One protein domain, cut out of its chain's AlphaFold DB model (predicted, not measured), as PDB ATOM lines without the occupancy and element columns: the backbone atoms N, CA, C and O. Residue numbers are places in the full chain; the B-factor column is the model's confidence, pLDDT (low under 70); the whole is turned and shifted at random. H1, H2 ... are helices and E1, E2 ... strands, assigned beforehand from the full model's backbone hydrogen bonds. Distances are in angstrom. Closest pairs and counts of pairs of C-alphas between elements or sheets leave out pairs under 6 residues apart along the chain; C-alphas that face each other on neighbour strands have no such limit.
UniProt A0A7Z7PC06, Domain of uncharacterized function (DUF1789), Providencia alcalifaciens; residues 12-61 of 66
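Overview. This is residues 12 to 61 of the 66 residues of the protein "Domain of uncharacterized function (DUF1789)" of Providencia alcalifaciens (UniProt A0A7Z7PC06). A long two-stranded hairpin, E1 and E2, leads at one end into two short helices, H1 and H2, that make a V; residues 45 to 51, at its point, stick out. The 50 printed residues hold E1, E2, H1, H2 in that order, an antiparallel sheet E1 - E2, class mixed. The whole is only just extended, close to loose: radius of gyration of the C-alphas 14.7 A, spans 43 by 22 by 14 A.

Arrangement. Start at E1, residues 12 to 18, whose antiparallel neighbour is E2, residues 27 to 34, at 154 degrees; N 12 and O 33 are within hydrogen-bond range, 2.8 A. H1, residues 38 to 45, and H2, residues 49 to 59, are close but not clearly touching, the closest C-alphas being Leu 44 and Phe 52, 5.9 A; they run opposite ways at 37 degrees, only just a steep tilt. In both, every O i to N i+4 pair is within hydrogen-bond range. The closest C-alphas of E2 and H2 are Asn 34 and Asp 59, 5.9 A. E1 is apart from H1 and H2.

Along the chain. Find C-alpha 12 at (34.093, 26.436, -22.339); E1 runs 18.9 A, E2 22.8 A, H1 10.9 A. H2 runs 15.3 A to C-alpha 59 at (27.634, 23.525, -31.411).

Size, cuts and confidence. The farthest C-alphas, Ser 24 and Glu 46, are 42.9 A apart. The printed part has no cut and no long link; pLDDT is under 70 at residues 60 to 61.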
ATOM      1  N   PHE A  12      34.371  26.236 -23.752       83.38
ATOM      2  CA  PHE A  12      34.093  26.436 -22.339       83.38
ATOM      3  C   PHE A  12      33.543  25.157 -21.741       83.38
ATOM      4  O   PHE A  12      32.962  24.333 -22.445       83.38
ATOM      5  N   LYS A  13      33.733  25.003 -20.434       87.44
ATOM      6  CA  LYS A  13      33.186  23.891 -19.669       87.44
ATOM      7  C   LYS A  13      32.355  24.427 -18.518       87.44
ATOM      8  O   LYS A  13      32.772  25.388 -17.870       87.44
ATOM      9  N   ALA A  14      31.214  23.803 -18.273       88.12
ATOM     10  CA  ALA A  14      30.362  24.089 -17.133       88.12
ATOM     11  C   ALA A  14      29.940  22.779 -16.472       88.12
ATOM     12  O   ALA A  14      29.318  21.928 -17.104       88.12
ATOM     13  N   ASP A  15      30.264  22.642 -15.192       91.75
ATOM     14  CA  ASP A  15      29.801  21.525 -14.381       91.75
ATOM     15  C   ASP A  15      28.411  21.847 -13.833       91.75
ATOM     16  O   ASP A  15      28.217  22.842 -13.130       91.75
ATOM     17  N   VAL A  16      27.442  20.992 -14.140       89.25
ATOM     18  CA  VAL A  16      26.060  21.099 -13.672       89.25
ATOM     19  C   VAL A  16      25.777  19.943 -12.729       89.25
ATOM     20  O   VAL A  16      26.044  18.785 -13.035       89.25
ATOM     21  N   ARG A  17      25.224  20.265 -11.561       93.19
ATOM     22  CA  ARG A  17      24.814  19.278 -10.561       93.19
ATOM     23  C   ARG A  17      23.346  18.940 -10.765       93.19
ATOM     24  O   ARG A  17      22.494  19.805 -10.577       93.19
ATOM     25  N   ILE A  18      23.061  17.699 -11.136       90.12
ATOM     26  CA  ILE A  18      21.713  17.203 -11.403       90.12
ATOM     27  C   ILE A  18      21.296  16.290 -10.254       90.12
ATOM     28  O   ILE A  18      21.954  15.294  -9.958       90.12
ATOM     29  N   LEU A  19      20.195  16.637  -9.593       93.56
ATOM     30  CA  LEU A  19      19.585  15.767  -8.592       93.56
ATOM     31  C   LEU A  19      18.891  14.606  -9.304       93.56
ATOM     32  O   LEU A  19      17.958  14.820 -10.077       93.56
ATOM     33  N   VAL A  20      19.343  13.385  -9.033       90.62
ATOM     34  CA  VAL A  20      18.771  12.167  -9.610       90.62
ATOM     35  C   VAL A  20      17.889  11.488  -8.568       90.62
ATOM     36  O   VAL A  20      18.297  11.289  -7.424       90.62
ATOM     37  N   ALA A  21      16.660  11.143  -8.956       92.31
ATOM     38  CA  ALA A  21      15.702  10.511  -8.055       92.31
ATOM     39  C   ALA A  21      16.276   9.209  -7.467       92.31
ATOM     40  O   ALA A  21      16.776   8.352  -8.190       92.31
ATOM     41  N   GLY A  22      16.199   9.067  -6.142       92.69
ATOM     42  CA  GLY A  22      16.729   7.903  -5.430       92.69
ATOM     43  C   GLY A  22      18.235   7.943  -5.141       92.69
ATOM     44  O   GLY A  22      18.732   7.015  -4.505       92.69
ATOM     45  N   LYS A  23      18.960   8.997  -5.544       92.19
ATOM     46  CA  LYS A  23      20.356   9.227  -5.142       92.19
ATOM     47  C   LYS A  23      20.444  10.302  -4.060       92.19
ATOM     48  O   LYS A  23      19.729  11.300  -4.104       92.19
ATOM     49  N   SER A  24      21.317  10.077  -3.078       90.06
ATOM     50  CA  SER A  24      21.623  11.043  -2.013       90.06
ATOM     51  C   SER A  24      22.404  12.242  -2.536       90.06
ATOM     52  O   SER A  24      22.172  13.369  -2.107       90.06
ATOM     53  N   ASP A  25      23.312  11.987  -3.474       93.88
ATOM     54  CA  ASP A  25      24.237  12.976  -4.003       93.88
ATOM     55  C   ASP A  25      23.859  13.364  -5.439       93.88
ATOM     56  O   ASP A  25      23.468  12.493  -6.226       93.88
ATOM     57  N   PRO A  26      23.977  14.655  -5.807       91.25
ATOM     58  CA  PRO A  26      23.794  15.085  -7.185       91.25
ATOM     59  C   PRO A  26      24.852  14.463  -8.098       91.25
ATOM     60  O   PRO A  26      26.038  14.435  -7.763       91.25
ATOM     61  N   GLU A  27      24.442  14.057  -9.294       92.56
ATOM     62  CA  GLU A  27      25.383  13.707 -10.351       92.56
ATOM     63  C   GLU A  27      25.968  14.977 -10.968       92.56
ATOM     64  O   GLU A  27      25.258  15.957 -11.198       92.56
ATOM     65  N   VAL A  28      27.276  14.976 -11.223       91.06
ATOM     66  CA  VAL A  28      27.950  16.082 -11.907       91.06
ATOM     67  C   VAL A  28      28.033  15.749 -13.388       91.06
ATOM     68  O   VAL A  28      28.686  14.781 -13.771       91.06
ATOM     69  N   VAL A  29      27.396  16.576 -14.212       87.12
ATOM     70  CA  VAL A  29      27.473  16.512 -15.670       87.12
ATOM     71  C   VAL A  29      28.266  17.713 -16.163       87.12
ATOM     72  O   VAL A  29      27.875  18.860 -15.946       87.12
ATOM     73  N   THR A  30      29.389  17.456 -16.825       86.38
ATOM     74  CA  THR A  30      30.201  18.503 -17.446       86.38
ATOM     75  C   THR A  30      29.720  18.753 -18.868       86.38
ATOM     76  O   THR A  30      29.901  17.920 -19.752       86.38
ATOM     77  N   PHE A  31      29.173  19.938 -19.109       81.19
ATOM     78  CA  PHE A  31      28.862  20.417 -20.450       81.19
ATOM     79  C   PHE A  31      30.085  21.103 -21.044       81.19
ATOM     80  O   PHE A  31      30.728  21.911 -20.373       81.19
ATOM     81  N   THR A  32      30.404  20.806 -22.302       81.75
ATOM     82  CA  THR A  32      31.469  21.486 -23.048       81.75
ATOM     83  C   THR A  32      30.856  22.171 -24.254       81.75
ATOM     84  O   THR A  32      30.309  21.490 -25.102       81.75
ATOM     85  N   PHE A  33      30.971  23.489 -24.373       80.06
ATOM     86  CA  PHE A  33      30.364  24.234 -25.478       80.06
ATOM     87  C   PHE A  33      31.392  25.081 -26.222       80.06
ATOM     88  O   PHE A  33      32.317  25.646 -25.627       80.06
ATOM     89  N   ASN A  34      31.233  25.167 -27.541       80.44
ATOM     90  CA  ASN A  34      32.034  26.055 -28.376       80.44
ATOM     91  C   ASN A  34      31.582  27.508 -28.184       80.44
ATOM     92  O   ASN A  34      30.391  27.799 -28.082       80.44
ATOM     93  N   HIS A  35      32.533  28.443 -28.156       79.94
ATOM     94  CA  HIS A  35      32.208  29.865 -28.156       79.94
ATOM     95  C   HIS A  35      31.494  30.263 -29.450       79.94
ATOM     96  O   HIS A  35      32.087  30.208 -30.530       79.94
ATOM     97  N   MET A  36      30.275  30.785 -29.324       77.12
ATOM     98  CA  MET A  36      29.604  31.505 -30.400       77.12
ATOM     99  C   MET A  36      29.612  33.011 -30.120       77.12
ATOM    100  O   MET A  36      29.208  33.430 -29.035       77.12
ATOM    101  N   PRO A  37      30.055  33.849 -31.076       80.81
ATOM    102  CA  PRO A  37      29.952  35.293 -30.932       80.81
ATOM    103  C   PRO A  37      28.483  35.733 -30.945       80.81
ATOM    104  O   PRO A  37      27.652  35.135 -31.626       80.81
ATOM    105  N   MET A  38      28.175  36.832 -30.252       78.81
ATOM    106  CA  MET A  38      26.808  37.360 -30.152       78.81
ATOM    107  C   MET A  38      26.159  37.601 -31.523       78.81
ATOM    108  O   MET A  38      24.984  37.314 -31.700       78.81
ATOM    109  N   SER A  39      26.927  38.045 -32.524       84.69
ATOM    110  CA  SER A  39      26.419  38.246 -33.888       84.69
ATOM    111  C   SER A  39      25.838  36.968 -34.506       84.69
ATOM    112  O   SER A  39      24.785  37.017 -35.129       84.69
ATOM    113  N   LYS A  40      26.476  35.814 -34.270       81.44
ATOM    114  CA  LYS A  40      25.977  34.502 -34.710       81.44
ATOM    115  C   LYS A  40      24.702  34.103 -33.967       81.44
ATOM    116  O   LYS A  40      23.837  33.463 -34.550       81.44
ATOM    117  N   LEU A  41      24.582  34.478 -32.691       78.38
ATOM    118  CA  LEU A  41      23.367  34.234 -31.910       78.38
ATOM    119  C   LEU A  41      22.191  35.079 -32.414       78.38
ATOM    120  O   LEU A  41      21.070  34.585 -32.442       78.38
ATOM    121  N   GLU A  42      22.435  36.317 -32.847       84.25
ATOM    122  CA  GLU A  42      21.400  37.153 -33.471       84.25
ATOM    123  C   GLU A  42      20.938  36.571 -34.816       84.25
ATOM    124  O   GLU A  42      19.738  36.468 -35.046       84.25
ATOM    125  N   GLU A  43      21.857  36.083 -35.659       86.69
ATOM    126  CA  GLU A  43      21.505  35.365 -36.902       86.69
ATOM    127  C   GLU A  43      20.628  34.129 -36.636       86.69
ATOM    128  O   GLU A  43      19.783  33.766 -37.451       86.69
ATOM    129  N   LEU A  44      20.834  33.467 -35.494       80.50
ATOM    130  CA  LEU A  44      20.096  32.269 -35.106       80.50
ATOM    131  C   LEU A  44      18.667  32.554 -34.633       80.50
ATOM    132  O   LEU A  44      17.826  31.666 -34.750       80.50
ATOM    133  N   LYS A  45      18.368  33.762 -34.140       78.94
ATOM    134  CA  LYS A  45      17.004  34.146 -33.729       78.94
ATOM    135  C   LYS A  45      16.034  34.251 -34.902       78.94
ATOM    136  O   LYS A  45      14.840  34.062 -34.714       78.94
ATOM    137  N   GLU A  46      16.555  34.547 -36.088       84.81
ATOM    138  CA  GLU A  46      15.772  34.672 -37.322       84.81
ATOM    139  C   GLU A  46      15.490  33.311 -37.981       84.81
ATOM    140  O   GLU A  46      14.741  33.231 -38.956       84.81
ATOM    141  N   LYS A  47      16.094  32.225 -37.478       84.56
ATOM    142  CA  LYS A  47      15.865  30.869 -37.985       84.56
ATOM    143  C   LYS A  47      14.624  30.236 -37.373       84.56
ATOM    144  O   LYS A  47      14.134  30.644 -36.320       84.56
ATOM    145  N   SER A  48      14.140  29.183 -38.026       88.00
ATOM    146  CA  SER A  48      13.097  28.344 -37.443       88.00
ATOM    147  C   SER A  48      13.564  27.726 -36.119       88.00
ATOM    148  O   SER A  48      14.754  27.484 -35.902       88.00
ATOM    149  N   VAL A  49      12.609  27.450 -35.229       79.94
ATOM    150  CA  VAL A  49      12.875  26.862 -33.908       79.94
ATOM    151  C   VAL A  49      13.644  25.537 -34.030       79.94
ATOM    152  O   VAL A  49      14.585  25.301 -33.274       79.94
ATOM    153  N   ASP A  50      13.311  24.711 -35.022       82.31
ATOM    154  CA  ASP A  50      13.973  23.423 -35.263       82.31
ATOM    155  C   ASP A  50      15.434  23.588 -35.713       82.31
ATOM    156  O   ASP A  50      16.330  22.885 -35.232       82.31
ATOM    157  N   GLU A  51      15.710  24.549 -36.598       81.69
ATOM    158  CA  GLU A  51      17.074  24.867 -37.039       81.69
ATOM    159  C   GLU A  51      17.910  25.466 -35.907       81.69
ATOM    160  O   GLU A  51      19.092  25.144 -35.779       81.69
ATOM    161  N   PHE A  52      17.299  26.309 -35.073       81.00
ATOM    162  CA  PHE A  52      17.930  26.865 -33.883       81.00
ATOM    163  C   PHE A  52      18.380  25.754 -32.931       81.00
ATOM    164  O   PHE A  52      19.557  25.697 -32.570       81.00
ATOM    165  N   PHE A  53      17.482  24.832 -32.569       75.25
ATOM    166  CA  PHE A  53      17.816  23.725 -31.673       75.25
ATOM    167  C   PHE A  53      18.855  22.785 -32.278       75.25
ATOM    168  O   PHE A  53      19.797  22.410 -31.586       75.25
ATOM    169  N   THR A  54      18.739  22.455 -33.564       80.75
ATOM    170  CA  THR A  54      19.716  21.597 -34.252       80.75
ATOM    171  C   THR A  54      21.115  22.209 -34.219       80.75
ATOM    172  O   THR A  54      22.080  21.531 -33.864       80.75
ATOM    173  N   GLN A  55      21.230  23.503 -34.536       78.38
ATOM    174  CA  GLN A  55      22.510  24.208 -34.534       78.38
ATOM    175  C   GLN A  55      23.082  24.333 -33.117       78.38
ATOM    176  O   GLN A  55      24.262  24.065 -32.911       78.38
ATOM    177  N   ILE A  56      22.251  24.678 -32.127       74.56
ATOM    178  CA  ILE A  56      22.687  24.775 -30.731       74.56
ATOM    179  C   ILE A  56      23.158  23.423 -30.194       74.56
ATOM    180  O   ILE A  56      24.220  23.368 -29.583       74.56
ATOM    181  N   ILE A  57      22.425  22.333 -30.436       72.38
ATOM    182  CA  ILE A  57      22.806  20.990 -29.970       72.38
ATOM    183  C   ILE A  57      24.147  20.568 -30.583       72.38
ATOM    184  O   ILE A  57      25.027  20.100 -29.858       72.38
ATOM    185  N   PHE A  58      24.328  20.785 -31.890       74.31
ATOM    186  CA  PHE A  58      25.580  20.489 -32.588       74.31
ATOM    187  C   PHE A  58      26.755  21.310 -32.032       74.31
ATOM    188  O   PHE A  58      27.808  20.761 -31.704       74.31
ATOM    189  N   ASP A  59      26.571  22.621 -31.863       70.69
ATOM    190  CA  ASP A  59      27.634  23.525 -31.411       70.69
ATOM    191  C   ASP A  59      27.951  23.384 -29.913       70.69
ATOM    192  O   ASP A  59      29.065  23.703 -29.478       70.69
ATOM    193  N   TRP A  60      27.005  22.888 -29.114       65.31
ATOM    194  CA  TRP A  60      27.175  22.634 -27.680       65.31
ATOM    195  C   TRP A  60      27.772  21.262 -27.376       65.31
ATOM    196  O   TRP A  60      27.818  20.889 -26.207       65.31
ATOM    197  N   ALA A  61      28.230  20.533 -28.406       61.88
ATOM    198  CA  ALA A  61      28.870  19.223 -28.290       61.88
ATOM    199  C   ALA A  61      28.143  18.294 -27.300       61.88
ATOM    200  O   ALA A  61      28.776  17.532 -26.567       61.88
TER     201      ALA A  61